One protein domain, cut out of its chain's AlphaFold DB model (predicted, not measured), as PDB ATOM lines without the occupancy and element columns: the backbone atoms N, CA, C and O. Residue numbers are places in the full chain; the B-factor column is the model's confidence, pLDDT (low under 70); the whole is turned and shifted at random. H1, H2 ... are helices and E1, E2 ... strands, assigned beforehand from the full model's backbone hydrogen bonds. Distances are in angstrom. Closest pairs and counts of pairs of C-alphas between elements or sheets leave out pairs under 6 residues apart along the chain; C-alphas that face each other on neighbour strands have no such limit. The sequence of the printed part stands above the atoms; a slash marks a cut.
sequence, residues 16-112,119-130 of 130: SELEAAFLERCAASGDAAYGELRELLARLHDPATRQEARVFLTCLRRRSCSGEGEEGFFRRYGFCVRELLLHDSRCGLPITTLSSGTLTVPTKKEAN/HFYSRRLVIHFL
ATOM      1  N   SER A  16     -25.485 -43.414  30.337       80.12
ATOM      2  CA  SER A  16     -25.253 -43.310  28.894       80.12
ATOM      3  C   SER A  16     -25.905 -44.405  28.040       80.12
ATOM      4  O   SER A  16     -26.305 -44.118  26.908       80.12
ATOM      5  N   GLU A  17     -26.009 -45.640  28.532       85.62
ATOM      6  CA  GLU A  17     -26.690 -46.741  27.837       85.62
ATOM      7  C   GLU A  17     -28.208 -46.569  27.884       85.62
ATOM      8  O   GLU A  17     -28.862 -46.723  26.854       85.62
ATOM      9  N   LEU A  18     -28.766 -46.150  29.029       87.75
ATOM     10  CA  LEU A  18     -30.195 -45.827  29.144       87.75
ATOM     11  C   LEU A  18     -30.591 -44.694  28.193       87.75
ATOM     12  O   LEU A  18     -31.608 -44.774  27.504       87.75
ATOM     13  N   GLU A  19     -29.767 -43.647  28.118       88.44
ATOM     14  CA  GLU A  19     -29.943 -42.569  27.144       88.44
ATOM     15  C   GLU A  19     -29.871 -43.082  25.703       88.44
ATOM     16  O   GLU A  19     -30.682 -42.678  24.876       88.44
ATOM     17  N   ALA A  20     -28.914 -43.960  25.387       88.81
ATOM     18  CA  ALA A  20     -28.771 -44.505  24.041       88.81
ATOM     19  C   ALA A  20     -30.001 -45.333  23.650       88.81
ATOM     20  O   ALA A  20     -30.575 -45.103  22.593       88.81
ATOM     21  N   ALA A  21     -30.457 -46.222  24.533       91.12
ATOM     22  CA  ALA A  21     -31.644 -47.038  24.309       91.12
ATOM     23  C   ALA A  21     -32.914 -46.186  24.147       91.12
ATOM     24  O   ALA A  21     -33.764 -46.499  23.317       91.12
ATOM     25  N   PHE A  22     -33.047 -45.098  24.912       91.56
ATOM     26  CA  PHE A  22     -34.138 -44.133  24.747       91.56
ATOM     27  C   PHE A  22     -34.097 -43.456  23.372       91.56
ATOM     28  O   PHE A  22     -35.116 -43.366  22.689       91.56
ATOM     29  N   LEU A  23     -32.914 -43.006  22.946       90.31
ATOM     30  CA  LEU A  23     -32.732 -42.352  21.653       90.31
ATOM     31  C   LEU A  23     -32.990 -43.294  20.476       90.31
ATOM     32  O   LEU A  23     -33.601 -42.869  19.501       90.31
ATOM     33  N   GLU A  24     -32.607 -44.566  20.581       91.81
ATOM     34  CA  GLU A  24     -32.925 -45.580  19.570       91.81
ATOM     35  C   GLU A  24     -34.441 -45.761  19.399       91.81
ATOM     36  O   GLU A  24     -34.932 -45.817  18.273       91.81
ATOM     37  N   ARG A  25     -35.216 -45.761  20.495       90.75
ATOM     38  CA  ARG A  25     -36.690 -45.803  20.405       90.75
ATOM     39  C   ARG A  25     -37.268 -44.538  19.773       90.75
ATOM     40  O   ARG A  25     -38.203 -44.620  18.980       90.75
ATOM     41  N   CYS A  26     -36.679 -43.380  20.065       90.44
ATOM     42  CA  CYS A  26     -37.079 -42.112  19.456       90.44
ATOM     43  C   CYS A  26     -36.729 -42.022  17.961       90.44
ATOM     44  O   CYS A  26     -37.420 -41.335  17.216       90.44
ATOM     45  N   ALA A  27     -35.673 -42.701  17.504       87.81
ATOM     46  CA  ALA A  27     -35.215 -42.641  16.115       87.81
ATOM     47  C   ALA A  27     -36.184 -43.305  15.119       87.81
ATOM     48  O   ALA A  27     -36.088 -43.055  13.919       87.81
ATOM     49  N   ALA A  28     -37.114 -44.141  15.596       88.31
ATOM     50  CA  ALA A  28     -38.063 -44.850  14.742       88.31
ATOM     51  C   ALA A  28     -39.024 -43.902  13.998       88.31
ATOM     52  O   ALA A  28     -39.280 -44.094  12.810       88.31
ATOM     53  N   SER A  29     -39.565 -42.890  14.684       87.19
ATOM     54  CA  SER A  29     -40.417 -41.845  14.101       87.19
ATOM     55  C   SER A  29     -40.603 -40.675  15.074       87.19
ATOM     56  O   SER A  29     -40.425 -40.826  16.283       87.19
ATOM     57  N   GLY A  30     -41.036 -39.514  14.564       83.06
ATOM     58  CA  GLY A  30     -41.393 -38.368  15.411       83.06
ATOM     59  C   GLY A  30     -42.511 -38.686  16.416       83.06
ATOM     60  O   GLY A  30     -42.427 -38.282  17.575       83.06
ATOM     61  N   ASP A  31     -43.502 -39.490  16.017       86.25
ATOM     62  CA  ASP A  31     -44.578 -39.947  16.910       86.25
ATOM     63  C   ASP A  31     -44.057 -40.877  18.014       86.25
ATOM     64  O   ASP A  31     -44.477 -40.763  19.167       86.25
ATOM     65  N   ALA A  32     -43.115 -41.770  17.687       88.56
ATOM     66  CA  ALA A  32     -42.463 -42.628  18.674       88.56
ATOM     67  C   ALA A  32     -41.650 -41.790  19.672       88.56
ATOM     68  O   ALA A  32     -41.778 -41.976  20.882       88.56
ATOM     69  N   ALA A  33     -40.894 -40.802  19.181       88.81
ATOM     70  CA  ALA A  33     -40.175 -39.856  20.030       88.81
ATOM     71  C   ALA A  33     -41.120 -39.072  20.954       88.81
ATOM     72  O   ALA A  33     -40.841 -38.912  22.145       88.81
ATOM     73  N   TYR A  34     -42.262 -38.611  20.437       87.88
ATOM     74  CA  TYR A  34     -43.275 -37.933  21.240       87.88
ATOM     75  C   TYR A  34     -43.880 -38.854  22.309       87.88
ATOM     76  O   TYR A  34     -44.067 -38.420  23.446       87.88
ATOM     77  N   GLY A  35     -44.147 -40.121  21.979       91.31
ATOM     78  CA  GLY A  35     -44.644 -41.129  22.920       91.31
ATOM     79  C   GLY A  35     -43.689 -41.365  24.091       91.31
ATOM     80  O   GLY A  35     -44.068 -41.167  25.246       91.31
ATOM     81  N   GLU A  36     -42.428 -41.677  23.793       93.38
ATOM     82  CA  GLU A  36     -41.370 -41.877  24.795       93.38
ATOM     83  C   GLU A  36     -41.188 -40.643  25.686       93.38
ATOM     84  O   GLU A  36     -41.025 -40.720  26.911       93.38
ATOM     85  N   LEU A  37     -41.253 -39.461  25.077       90.31
ATOM     86  CA  LEU A  37     -41.103 -38.224  25.810       90.31
ATOM     87  C   LEU A  37     -42.324 -37.895  26.670       90.31
ATOM     88  O   LEU A  37     -42.174 -37.374  27.776       90.31
ATOM     89  N   ARG A  38     -43.532 -38.235  26.220       90.56
ATOM     90  CA  ARG A  38     -44.753 -38.102  27.018       90.56
ATOM     91  C   ARG A  38     -44.674 -38.940  28.293       90.56
ATOM     92  O   ARG A  38     -45.063 -38.453  29.353       90.56
ATOM     93  N   GLU A  39     -44.129 -40.149  28.222       92.56
ATOM     94  CA  GLU A  39     -43.904 -40.996  29.400       92.56
ATOM     95  C   GLU A  39     -42.850 -40.407  30.346       92.56
ATOM     96  O   GLU A  39     -43.034 -40.376  31.566       92.56
ATOM     97  N   LEU A  40     -41.760 -39.858  29.803       90.62
ATOM     98  CA  LEU A  40     -40.768 -39.129  30.597       90.62
ATOM     99  C   LEU A  40     -41.372 -37.894  31.289       90.62
ATOM    100  O   LEU A  40     -41.083 -37.642  32.460       90.62
ATOM    101  N   LEU A  41     -42.244 -37.149  30.607       90.06
ATOM    102  CA  LEU A  41     -42.962 -36.016  31.192       90.06
ATOM    103  C   LEU A  41     -43.963 -36.463  32.267       90.06
ATOM    104  O   LEU A  41     -44.077 -35.797  33.295       90.06
ATOM    105  N   ALA A  42     -44.635 -37.603  32.095       90.94
ATOM    106  CA  ALA A  42     -45.504 -38.171  33.126       90.94
ATOM    107  C   ALA A  42     -44.720 -38.488  34.414       90.94
ATOM    108  O   ALA A  42     -45.148 -38.104  35.504       90.94
ATOM    109  N   ARG A  43     -43.515 -39.064  34.293       90.44
ATOM    110  CA  ARG A  43     -42.602 -39.292  35.434       90.44
ATOM    111  C   ARG A  43     -42.132 -38.002  36.107       90.44
ATOM    112  O   ARG A  43     -41.792 -38.006  37.288       90.44
ATOM    113  N   LEU A  44     -42.103 -36.886  35.384       88.25
ATOM    114  CA  LEU A  44     -41.763 -35.583  35.956       88.25
ATOM    115  C   LEU A  44     -42.898 -35.019  36.832       88.25
ATOM    116  O   LEU A  44     -42.643 -34.279  37.791       88.25
ATOM    117  N   HIS A  45     -44.146 -35.369  36.509       86.94
ATOM    118  CA  HIS A  45     -45.321 -34.960  37.275       86.94
ATOM    119  C   HIS A  45     -45.442 -35.708  38.606       86.94
ATOM    120  O   HIS A  45     -45.745 -35.069  39.620       86.94
ATOM    121  N   ASP A  46     -45.134 -37.006  38.631       89.38
ATOM    122  CA  ASP A  46     -45.149 -37.816  39.852       89.38
ATOM    123  C   ASP A  46     -44.008 -37.404  40.811       89.38
ATOM    124  O   ASP A  46     -42.833 -37.455  40.433       89.38
ATOM    125  N   PRO A  47     -44.308 -36.969  42.054       90.50
ATOM    126  CA  PRO A  47     -43.286 -36.588  43.026       90.50
ATOM    127  C   PRO A  47     -42.290 -37.708  43.358       90.50
ATOM    128  O   PRO A  47     -41.146 -37.382  43.679       90.50
ATOM    129  N   ALA A  48     -42.680 -38.983  43.264       91.75
ATOM    130  CA  ALA A  48     -41.804 -40.115  43.558       91.75
ATOM    131  C   ALA A  48     -40.706 -40.290  42.494       91.75
ATOM    132  O   ALA A  48     -39.557 -40.559  42.833       91.75
ATOM    133  N   THR A  49     -41.028 -40.065  41.216       90.38
ATOM    134  CA  THR A  49     -40.099 -40.261  40.084       90.38
ATOM    135  C   THR A  49     -39.503 -38.960  39.539       90.38
ATOM    136  O   THR A  49     -38.614 -38.978  38.684       90.38
ATOM    137  N   ARG A  50     -39.956 -37.802  40.038       90.69
ATOM    138  CA  ARG A  50     -39.563 -36.473  39.546       90.69
ATOM    139  C   ARG A  50     -38.057 -36.244  39.542       90.69
ATOM    140  O   ARG A  50     -37.536 -35.639  38.604       90.69
ATOM    141  N   GLN A  51     -37.370 -36.653  40.606       88.38
ATOM    142  CA  GLN A  51     -35.938 -36.392  40.748       88.38
ATOM    143  C   GLN A  51     -35.131 -37.167  39.704       88.38
ATOM    144  O   GLN A  51     -34.290 -36.585  39.023       88.38
ATOM    145  N   GLU A  52     -35.434 -38.450  39.530       87.75
ATOM    146  CA  GLU A  52     -34.790 -39.303  38.534       87.75
ATOM    147  C   GLU A  52     -35.064 -38.801  37.109       87.75
ATOM    148  O   GLU A  52     -34.133 -38.611  36.324       87.75
ATOM    149  N   ALA A  53     -36.319 -38.449  36.803       89.69
ATOM    150  CA  ALA A  53     -36.698 -37.882  35.509       89.69
ATOM    151  C   ALA A  53     -35.961 -36.562  35.201       89.69
ATOM    152  O   ALA A  53     -35.547 -36.325  34.064       89.69
ATOM    153  N   ARG A  54     -35.743 -35.704  36.210       88.56
ATOM    154  CA  ARG A  54     -34.944 -34.473  36.066       88.56
ATOM    155  C   ARG A  54     -33.480 -34.757  35.761       88.56
ATOM    156  O   ARG A  54     -32.899 -34.076  34.912       88.56
ATOM    157  N   VAL A  55     -32.882 -35.722  36.457       89.12
ATOM    158  CA  VAL A  55     -31.495 -36.131  36.209       89.12
ATOM    159  C   VAL A  55     -31.376 -36.649  34.780       89.12
ATOM    160  O   VAL A  55     -30.543 -36.139  34.032       89.12
ATOM    161  N   PHE A  56     -32.278 -37.539  34.362       90.56
ATOM    162  CA  PHE A  56     -32.311 -38.082  33.006       90.56
ATOM    163  C   PHE A  56     -32.431 -36.989  31.934       90.56
ATOM    164  O   PHE A  56     -31.620 -36.944  31.013       90.56
ATOM    165  N   LEU A  57     -33.366 -36.040  32.083       87.94
ATOM    166  CA  LEU A  57     -33.509 -34.900  31.161       87.94
ATOM    167  C   LEU A  57     -32.246 -34.033  31.092       87.94
ATOM    168  O   LEU A  57     -31.889 -33.532  30.025       87.94
ATOM    169  N   THR A  58     -31.555 -33.859  32.218       86.44
ATOM    170  CA  THR A  58     -30.298 -33.106  32.262       86.44
ATOM    171  C   THR A  58     -29.199 -33.835  31.492       86.44
ATOM    172  O   THR A  58     -28.451 -33.197  30.748       86.44
ATOM    173  N   CYS A  59     -29.100 -35.158  31.632       88.00
ATOM    174  CA  CYS A  59     -28.128 -35.946  30.886       88.00
ATOM    175  C   CYS A  59     -28.452 -35.980  29.382       88.00
ATOM    176  O   CYS A  59     -27.580 -35.671  28.570       88.00
ATOM    177  N   LEU A  60     -29.720 -36.208  29.023       87.44
ATOM    178  CA  LEU A  60     -30.207 -36.189  27.642       87.44
ATOM    179  C   LEU A  60     -29.906 -34.852  26.951       87.44
ATOM    180  O   LEU A  60     -29.427 -34.829  25.819       87.44
ATOM    181  N   ARG A  61     -30.107 -33.729  27.652       85.75
ATOM    182  CA  ARG A  61     -29.742 -32.403  27.140       85.75
ATOM    183  C   ARG A  61     -28.240 -32.271  26.895       85.75
ATOM    184  O   ARG A  61     -27.827 -31.749  25.863       85.75
ATOM    185  N   ARG A  62     -27.395 -32.706  27.838       84.94
ATOM    186  CA  ARG A  62     -25.935 -32.659  27.633       84.94
ATOM    187  C   ARG A  62     -25.538 -33.446  26.389       84.94
ATOM    188  O   ARG A  62     -24.670 -33.000  25.649       84.94
ATOM    189  N   ARG A  63     -26.211 -34.569  26.140       84.56
ATOM    190  CA  ARG A  63     -26.014 -35.381  24.942       84.56
ATOM    191  C   ARG A  63     -26.494 -34.689  23.669       84.56
ATOM    192  O   ARG A  63     -25.773 -34.746  22.684       84.56
ATOM    193  N   SER A  64     -27.627 -33.982  23.685       79.38
ATOM    194  CA  SER A  64     -28.079 -33.197  22.522       79.38
ATOM    195  C   SER A  64     -27.186 -31.995  22.206       79.38
ATOM    196  O   SER A  64     -27.157 -31.536  21.069       79.38
ATOM    197  N   CYS A  65     -26.448 -31.483  23.194       75.12
ATOM    198  CA  CYS A  65     -25.445 -30.434  22.996       75.12
ATOM    199  C   CYS A  65     -24.043 -30.981  22.658       75.12
ATOM    200  O   CYS A  65     -23.146 -30.193  22.369       75.12
ATOM    201  N   SER A  66     -23.833 -32.299  22.729       74.25
ATOM    202  CA  SER A  66     -22.543 -32.957  22.499       74.25
ATOM    203  C   SER A  66     -22.521 -33.660  21.135       74.25
ATOM    204  O   SER A  66     -23.552 -34.117  20.646       74.25
ATOM    205  N   GLY A  67     -21.350 -33.770  20.506       73.06
ATOM    206  CA  GLY A  67     -21.192 -34.435  19.205       73.06
ATOM    207  C   GLY A  67     -21.636 -33.571  18.019       73.06
ATOM    208  O   GLY A  67     -21.078 -32.500  17.803       73.06
ATOM    209  N   GLU A  68     -22.635 -34.033  17.259       69.12
ATOM    210  CA  GLU A  68     -23.146 -33.419  16.008       69.12
ATOM    211  C   GLU A  68     -23.846 -32.052  16.217       69.12
ATOM    212  O   GLU A  68     -24.362 -31.447  15.275       69.12
ATOM    213  N   GLY A  69     -23.891 -31.569  17.462       76.19
ATOM    214  CA  GLY A  69     -24.606 -30.364  17.860       76.19
ATOM    215  C   GLY A  69     -26.127 -30.542  17.864       76.19
ATOM    216  O   GLY A  69     -26.671 -31.574  17.468       76.19
ATOM    217  N   GLU A  70     -26.831 -29.501  18.312       78.38
ATOM    218  CA  GLU A  70     -28.293 -29.538  18.437       78.38
ATOM    219  C   GLU A  70     -28.999 -29.768  17.094       78.38
ATOM    220  O   GLU A  70     -30.015 -30.454  17.055       78.38
ATOM    221  N   GLU A  71     -28.460 -29.221  16.002       80.81
ATOM    222  CA  GLU A  71     -29.023 -29.354  14.653       80.81
ATOM    223  C   GLU A  71     -28.916 -30.799  14.137       80.81
ATOM    224  O   GLU A  71     -29.886 -31.350  13.618       80.81
ATOM    225  N   GLY A  72     -27.759 -31.448  14.319       82.94
ATOM    226  CA  GLY A  72     -27.570 -32.851  13.941       82.94
ATOM    227  C   GLY A  72     -28.421 -33.792  14.793       82.94
ATOM    228  O   GLY A  72     -29.048 -34.718  14.275       82.94
ATOM    229  N   PHE A  73     -28.527 -33.505  16.093       85.44
ATOM    230  CA  PHE A  73     -29.421 -34.226  16.996       85.44
ATOM    231  C   PHE A  73     -30.889 -34.087  16.565       85.44
ATOM    232  O   PHE A  73     -31.609 -35.080  16.470       85.44
ATOM    233  N   PHE A  74     -31.315 -32.868  16.241       85.12
ATOM    234  CA  PHE A  74     -32.667 -32.581  15.781       85.12
ATOM    235  C   PHE A  74     -32.997 -33.292  14.469       85.12
ATOM    236  O   PHE A  74     -34.049 -33.917  14.364       85.12
ATOM    237  N   ARG A  75     -32.080 -33.288  13.493       84.69
ATOM    238  CA  ARG A  75     -32.261 -34.030  12.236       84.69
ATOM    239  C   ARG A  75     -32.388 -35.535  12.439       84.69
ATOM    240  O   ARG A  75     -33.089 -36.182  11.668       84.69
ATOM    241  N   ARG A  76     -31.698 -36.093  13.434       85.44
ATOM    242  CA  ARG A  76     -31.700 -37.536  13.692       85.44
ATOM    243  C   ARG A  76     -32.933 -38.004  14.462       85.44
ATOM    244  O   ARG A  76     -33.442 -39.074  14.154       85.44
ATOM    245  N   TYR A  77     -33.391 -37.236  15.449       84.25
ATOM    246  CA  TYR A  77     -34.442 -37.679  16.373       84.25
ATOM    247  C   TYR A  77     -35.753 -36.887  16.267       84.25
ATOM    248  O   TYR A  77     -36.728 -37.244  16.916       84.25
ATOM    249  N   GLY A  78     -35.802 -35.806  15.483       82.62
ATOM    250  CA  GLY A  78     -37.006 -34.984  15.294       82.62
ATOM    251  C   GLY A  78     -37.365 -34.085  16.482       82.62
ATOM    252  O   GLY A  78     -38.401 -33.422  16.461       82.62
ATOM    253  N   PHE A  79     -36.523 -34.036  17.519       86.25
ATOM    254  CA  PHE A  79     -36.709 -33.154  18.668       86.25
ATOM    255  C   PHE A  79     -35.378 -32.672  19.250       86.25
ATOM    256  O   PHE A  79     -34.319 -33.247  19.005       86.25
ATOM    257  N   CYS A  80     -35.426 -31.609  20.052       81.88
ATOM    258  CA  CYS A  80     -34.284 -31.157  20.849       81.88
ATOM    259  C   CYS A  80     -34.738 -30.613  22.207       81.88
ATOM    260  O   CYS A  80     -35.781 -29.957  22.306       81.88
ATOM    261  N   VAL A  81     -33.941 -30.856  23.250       82.81
ATOM    262  CA  VAL A  81     -34.209 -30.377  24.611       82.81
ATOM    263  C   VAL A  81     -33.369 -29.139  24.897       82.81
ATOM    264  O   VAL A  81     -32.144 -29.200  24.922       82.81
ATOM    265  N   ARG A  82     -34.036 -28.014  25.160       76.75
ATOM    266  CA  ARG A  82     -33.408 -26.715  25.422       76.75
ATOM    267  C   ARG A  82     -33.711 -26.251  26.841       76.75
ATOM    268  O   ARG A  82     -34.813 -26.431  27.353       76.75
ATOM    269  N   GLU A  83     -32.734 -25.624  27.482       74.38
ATOM    270  CA  GLU A  83     -32.959 -24.888  28.728       74.38
ATOM    271  C   GLU A  83     -33.152 -23.413  28.386       74.38
ATOM    272  O   GLU A  83     -32.274 -22.786  27.794       74.38
ATOM    273  N   LEU A  84     -34.302 -22.860  28.759       69.31
ATOM    274  CA  LEU A  84     -34.536 -21.426  28.749       69.31
ATOM    275  C   LEU A  84     -34.269 -20.849  30.130       69.31
ATOM    276  O   LEU A  84     -34.807 -21.305  31.144       69.31
ATOM    277  N   LEU A  85     -33.460 -19.796  30.140       65.19
ATOM    278  CA  LEU A  85     -33.273 -18.937  31.294       65.19
ATOM    279  C   LEU A  85     -34.392 -17.903  31.303       65.19
ATOM    280  O   LEU A  85     -34.352 -16.895  30.595       65.19
ATOM    281  N   LEU A  86     -35.408 -18.168  32.118       61.03
ATOM    282  CA  LEU A  86     -36.441 -17.187  32.395       61.03
ATOM    283  C   LEU A  86     -35.864 -16.170  33.372       61.03
ATOM    284  O   LEU A  86     -35.535 -16.487  34.519       61.03
ATOM    285  N   HIS A  87     -35.719 -14.950  32.875       61.66
ATOM    286  CA  HIS A  87     -35.398 -13.793  33.688       61.66
ATOM    287  C   HIS A  87     -36.701 -13.303  34.323       61.66
ATOM    288  O   HIS A  87     -37.732 -13.265  33.647       61.66
ATOM    289  N   ASP A  88     -36.680 -12.943  35.610       53.44
ATOM    290  CA  ASP A  88     -37.816 -12.240  36.209       53.44
ATOM    291  C   ASP A  88     -37.928 -10.878  35.505       53.44
ATOM    292  O   ASP A  88     -37.052 -10.013  35.608       53.44
ATOM    293  N   SER A  89     -38.992 -10.704  34.721       52.41
ATOM    294  CA  SER A  89     -39.252  -9.506  33.920       52.41
ATOM    295  C   SER A  89     -39.442  -8.242  34.767       52.41
ATOM    296  O   SER A  89     -39.476  -7.146  34.211       52.41
ATOM    297  N   ARG A  90     -39.478  -8.356  36.104       53.75
ATOM    298  CA  ARG A  90     -39.342  -7.212  37.019       53.75
ATOM    299  C   ARG A  90     -38.016  -6.459  36.870       53.75
ATOM    300  O   ARG A  90     -37.953  -5.299  37.262       53.75
ATOM    301  N   CYS A  91     -37.004  -7.067  36.247       50.97
ATOM    302  CA  CYS A  91     -35.708  -6.437  35.975       50.97
ATOM    303  C   CYS A  91     -35.502  -6.002  34.507       50.97
ATOM    304  O   CYS A  91     -34.407  -5.578  34.150       50.97
ATOM    305  N   GLY A  92     -36.528  -6.061  33.645       47.47
ATOM    306  CA  GLY A  92     -36.513  -5.369  32.345       47.47
ATOM    307  C   GLY A  92     -35.513  -5.863  31.284       47.47
ATOM    308  O   GLY A  92     -35.201  -5.100  30.371       47.47
ATOM    309  N   LEU A  93     -35.016  -7.105  31.356       50.97
ATOM    310  CA  LEU A  93     -34.137  -7.682  30.324       50.97
ATOM    311  C   LEU A  93     -34.836  -8.793  29.517       50.97
ATOM    312  O   LEU A  93     -35.619  -9.557  30.087       50.97
ATOM    313  N   PRO A  94     -34.574  -8.888  28.195       46.94
ATOM    314  CA  PRO A  94     -35.231  -9.853  27.321       46.94
ATOM    315  C   PRO A  94     -34.791 -11.293  27.614       46.94
ATOM    316  O   PRO A  94     -33.669 -11.545  28.049       46.94
ATOM    317  N   ILE A  95     -35.686 -12.244  27.327       49.84
ATOM    318  CA  ILE A  95     -35.432 -13.690  27.389       49.84
ATOM    319  C   ILE A  95     -34.226 -14.012  26.499       49.84
ATOM    320  O   ILE A  95     -34.313 -13.902  25.277       49.84
ATOM    321  N   THR A  96     -33.107 -14.422  27.092       51.06
ATOM    322  CA  THR A  96     -31.944 -14.894  26.337       51.06
ATOM    323  C   THR A  96     -32.025 -16.408  26.181       51.06
ATOM    324  O   THR A  96     -31.975 -17.177  27.144       51.06
ATOM    325  N   THR A  97     -32.177 -16.868  24.940       45.84
ATOM    326  CA  THR A  97     -31.910 -18.267  24.603       45.84
ATOM    327  C   THR A  97     -30.401 -18.465  24.625       45.84
ATOM    328  O   THR A  97     -29.688 -17.773  23.898       45.84
ATOM    329  N   LEU A  98     -29.909 -19.374  25.469       50.19
ATOM    330  CA  LEU A  98     -28.480 -19.631  25.624       50.19
ATOM    331  C   LEU A  98     -27.949 -20.387  24.390       50.19
ATOM    332  O   LEU A  98     -27.815 -21.604  24.401       50.19
ATOM    333  N   SER A  99     -27.715 -19.659  23.300       39.19
ATOM    334  CA  SER A  99     -26.930 -20.129  22.162       39.19
ATOM    335  C   SER A  99     -25.456 -19.929  22.505       39.19
ATOM    336  O   SER A  99     -25.074 -18.864  22.993       39.19
ATOM    337  N   SER A 100     -24.639 -20.966  22.330       48.91
ATOM    338  CA  SER A 100     -23.197 -20.934  22.590       48.91
ATOM    339  C   SER A 100     -22.520 -19.834  21.769       48.91
ATOM    340  O   SER A 100     -22.166 -20.039  20.614       48.91
ATOM    341  N   GLY A 101     -22.341 -18.657  22.361       45.25
ATOM    342  CA  GLY A 101     -21.694 -17.534  21.698       45.25
ATOM    343  C   GLY A 101     -21.801 -16.254  22.512       45.25
ATOM    344  O   GLY A 101     -22.784 -15.533  22.423       45.25
ATOM    345  N   THR A 102     -20.750 -15.964  23.278       37.62
ATOM    346  CA  THR A 102     -20.437 -14.653  23.875       37.62
ATOM    347  C   THR A 102     -21.486 -14.045  24.814       37.62
ATOM    348  O   THR A 102     -22.394 -13.323  24.412       37.62
ATOM    349  N   LEU A 103     -21.250 -14.238  26.114       40.19
ATOM    350  CA  LEU A 103     -21.707 -13.357  27.190       40.19
ATOM    351  C   LEU A 103     -21.156 -11.939  26.938       40.19
ATOM    352  O   LEU A 103     -20.100 -11.566  27.440       40.19
ATOM    353  N   THR A 104     -21.842 -11.134  26.131       39.75
ATOM    354  CA  THR A 104     -21.661  -9.682  26.159       39.75
ATOM    355  C   THR A 104     -22.539  -9.154  27.277       39.75
ATOM    356  O   THR A 104     -23.718  -8.854  27.107       39.75
ATOM    357  N   VAL A 105     -21.950  -9.103  28.472       51.62
ATOM    358  CA  VAL A 105     -22.463  -8.278  29.564       51.62
ATOM    359  C   VAL A 105     -22.581  -6.856  29.008       51.62
ATOM    360  O   VAL A 105     -21.566  -6.321  28.555       51.62
ATOM    361  N   PRO A 106     -23.768  -6.224  28.991       41.19
ATOM    362  CA  PRO A 106     -23.839  -4.807  28.689       41.19
ATOM    363  C   PRO A 106     -23.104  -4.074  29.811       41.19
ATOM    364  O   PRO A 106     -23.605  -3.954  30.929       41.19
ATOM    365  N   THR A 107     -21.884  -3.616  29.529       38.78
ATOM    366  CA  THR A 107     -21.095  -2.753  30.407       38.78
ATOM    367  C   THR A 107     -21.772  -1.389  30.479       38.78
ATOM    368  O   THR A 107     -21.379  -0.418  29.833       38.78
ATOM    369  N   LYS A 108     -22.841  -1.299  31.275       39.75
ATOM    370  CA  LYS A 108     -23.388  -0.007  31.663       39.75
ATOM    371  C   LYS A 108     -22.440   0.586  32.700       39.75
ATOM    372  O   LYS A 108     -22.402   0.170  33.852       39.75
ATOM    373  N   LYS A 109     -21.628   1.511  32.194       43.53
ATOM    374  CA  LYS A 109     -20.753   2.442  32.900       43.53
ATOM    375  C   LYS A 109     -21.330   2.846  34.263       43.53
ATOM    376  O   LYS A 109     -22.379   3.478  34.323       43.53
ATOM    377  N   GLU A 110     -20.609   2.433  35.300       46.41
ATOM    378  CA  GLU A 110     -20.337   3.137  36.556       46.41
ATOM    379  C   GLU A 110     -21.446   4.060  37.094       46.41
ATOM    380  O   GLU A 110     -21.564   5.219  36.706       46.41
ATOM    381  N   ALA A 111     -22.199   3.550  38.068       40.34
ATOM    382  CA  ALA A 111     -22.716   4.349  39.173       40.34
ATOM    383  C   ALA A 111     -22.971   3.425  40.371       40.34
ATOM    384  O   ALA A 111     -23.914   2.640  40.375       40.34
ATOM    385  N   ASN A 112     -22.054   3.513  41.333       50.81
ATOM    386  CA  ASN A 112     -22.227   3.333  42.771       50.81
ATOM    387  C   ASN A 112     -23.635   2.903  43.235       50.81
ATOM    388  O   ASN A 112     -24.575   3.683  43.094       50.81
ATOM    389  N   HIS A 119     -29.756 -12.349  41.411       52.47
ATOM    390  CA  HIS A 119     -30.509 -12.691  40.221       52.47
ATOM    391  C   HIS A 119     -31.130 -14.078  40.412       52.47
ATOM    392  O   HIS A 119     -30.465 -15.109  40.286       52.47
ATOM    393  N   PHE A 120     -32.429 -14.109  40.707       49.16
ATOM    394  CA  PHE A 120     -33.216 -15.336  40.700       49.16
ATOM    395  C   PHE A 120     -33.500 -15.745  39.253       49.16
ATOM    396  O   PHE A 120     -34.470 -15.312  38.634       49.16
ATOM    397  N   TYR A 121     -32.635 -16.590  38.696       52.75
ATOM    398  CA  TYR A 121     -32.874 -17.220  37.401       52.75
ATOM    399  C   TYR A 121     -33.768 -18.444  37.576       52.75
ATOM    400  O   TYR A 121     -33.386 -19.418  38.228       52.75
ATOM    401  N   SER A 122     -34.943 -18.429  36.949       57.09
ATOM    402  CA  SER A 122     -35.761 -19.634  36.818       57.09
ATOM    403  C   SER A 122     -35.378 -20.368  35.539       57.09
ATOM    404  O   SER A 122     -35.467 -19.830  34.439       57.09
ATOM    405  N   ARG A 123     -34.942 -21.621  35.668       60.66
ATOM    406  CA  ARG A 123     -34.609 -22.483  34.527       60.66
ATOM    407  C   ARG A 123     -35.847 -23.266  34.114       60.66
ATOM    408  O   ARG A 123     -36.398 -24.018  34.919       60.66
ATOM    409  N   ARG A 124     -36.285 -23.105  32.865       68.50
ATOM    410  CA  ARG A 124     -37.393 -23.874  32.289       68.50
ATOM    411  C   ARG A 124     -36.877 -24.723  31.141       68.50
ATOM    412  O   ARG A 124     -36.263 -24.212  30.215       68.50
ATOM    413  N   LEU A 125     -37.134 -26.022  31.208       67.12
ATOM    414  CA  LEU A 125     -36.841 -26.930  30.109       67.12
ATOM    415  C   LEU A 125     -37.958 -26.812  29.064       67.12
ATOM    416  O   LEU A 125     -39.136 -26.846  29.423       67.12
ATOM    417  N   VAL A 126     -37.596 -26.669  27.793       72.25
ATOM    418  CA  VAL A 126     -38.527 -26.684  26.660       72.25
ATOM    419  C   VAL A 126     -38.057 -27.716  25.661       72.25
ATOM    420  O   VAL A 126     -36.859 -27.869  25.423       72.25
ATOM    421  N   ILE A 127     -39.018 -28.430  25.088       76.31
ATOM    422  CA  ILE A 127     -38.759 -29.450  24.087       76.31
ATOM    423  C   ILE A 127     -39.430 -29.022  22.797       76.31
ATOM    424  O   ILE A 127     -40.617 -28.699  22.795       76.31
ATOM    425  N   HIS A 128     -38.637 -28.953  21.735       72.69
ATOM    426  CA  HIS A 128     -39.092 -28.540  20.415       72.69
ATOM    427  C   HIS A 128     -39.277 -29.777  19.538       72.69
ATOM    428  O   HIS A 128     -38.359 -30.595  19.477       72.69
ATOM    429  N   PHE A 129     -40.427 -29.884  18.873       69.06
ATOM    430  CA  PHE A 129     -40.780 -30.942  17.919       69.06
ATOM    431  C   PHE A 129     -41.062 -30.319  16.543       69.06
ATOM    432  O   PHE A 129     -41.419 -29.137  16.484       69.06
ATOM    433  N   LEU A 130     -40.869 -31.089  15.468       56.41
ATOM    434  CA  LEU A 130     -41.286 -30.760  14.093       56.41
ATOM    435  C   LEU A 130     -42.679 -31.315  13.794       56.41
ATOM    436  O   LEU A 130     -42.939 -32.460  14.222       56.41
TER     437      LEU A 130
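Overview. This is residues 16 to 112 and 119 to 130 of the 130 residues of an uncharacterized protein of Triticum turgidum subsp. durum (UniProt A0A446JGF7). A two-stranded antiparallel ribbon, E1 and E2, reaches out from a head of four helices: H3 packs on E1, H2 folds back beside H3 as its hairpin partner, H1 crosses H3 on the side away from the ribbon, and H4 sits where E1 begins. Past the far end of the ribbon a long stretch without named elements, residues 87 to 112, folds back to pair briefly with E1, and its residues 101 to 112 then stick out as a free tail. The printed part has 109 residues, with four named helices and then two named strands, in the order H1, H2, H3, H4, E1, E2; the class is mixed, helices and strands. The whole is loose, with a radius of gyration of the C-alphas of 16.9 A, and elongated, spanning 56 by 34 by 24 A.

Arrangement. The sheet is E1, residues 79 to 86, and E2, residues 122 to 129, antiparallel neighbours with 155 degrees between their directions. C-alphas 81 and 127 face each other at 4.7 A; N 82 and O 126 are within hydrogen-bond range at 2.8 A, as are N 124 and O 84 at 2.9 A. Residues 84 to 85 of E1 also pair antiparallel with residues 96 to 97. H3, residues 50 to 64, has 7 pairs of C-alphas within 8 A of E1, the closest being those of Arg 61 and Val 81, 5.5 A apart; H3 and E2 are near each other, with 5 pairs within 10 A. H4, residues 69 to 77, has its closest C-alphas to E1 at Phe 74 and Cys 80, 5.5 A. H2, residues 30 to 45, touches H3, closest at the C-alphas of Leu 44 and Arg 50, 4.3 A; they form a helical hairpin, running opposite ways at a steep tilt of 38 degrees, only just beyond shallow. H1, residues 16 to 26, touches residues 32 to 36 of H2, closest at the C-alphas of Cys 26 and Ala 33, 3.9 A, at a steep tilt of 51 degrees, opposite ways. H1 and H3 only just touch, with 3 pairs of C-alphas within 8 A, the closest those of Glu 19 and Leu 60 at 6.4 A, and stand about perpendicular at 80 degrees. The helix packing is mostly crossed: of these 3 touching pairs, 0 are at a shallow tilt. H1 and H4 are close but not clearly touching, with the C-alphas of Cys 26 and Tyr 77 closest at 6.0 A; H1 is apart from E1 and E2. In H1, H2, H3 and H4 every O i to N i+4 pair is within hydrogen-bond range.

Along the chain. E1 runs 21.1 A from Phe 79, C-alpha at (-36.709, -33.154, 18.668), to Leu 86; E2 runs 22.6 A from Ser 122 to Phe 129, C-alpha at (-40.780, -30.942, 17.919). H2, the longest helix, measures 22.5 A from Gly 30 to His 45, and H3 20.8 A from Arg 50 to Ser 64. H1 begins at Ser 16, C-alpha at (-25.253, -43.310, 28.894), and ends 15.2 A away at Cys 26. H4 measures 12.3 A from Gly 69 to Tyr 77.

Size, cuts and confidence. The C-alphas of Ala 28 and Asn 112 are the two farthest apart, at 57.9 A. Residues 101 to 112 stand free; the body without them spans 44 by 33 by 23 A. Residues 113 to 118 are not printed, and C-alphas 112 and 119 are 18.2 A apart across this cut, which lies in the link from E1 to E2. The links H1 to H2, H2 to H3, H3 to H4 and H4 to E1 are tight. The mean pLDDT of the printed part is 73.7, and 39 residues are under 70: residue 68, residues 84 to 112, 119 to 125 and 129 to 130.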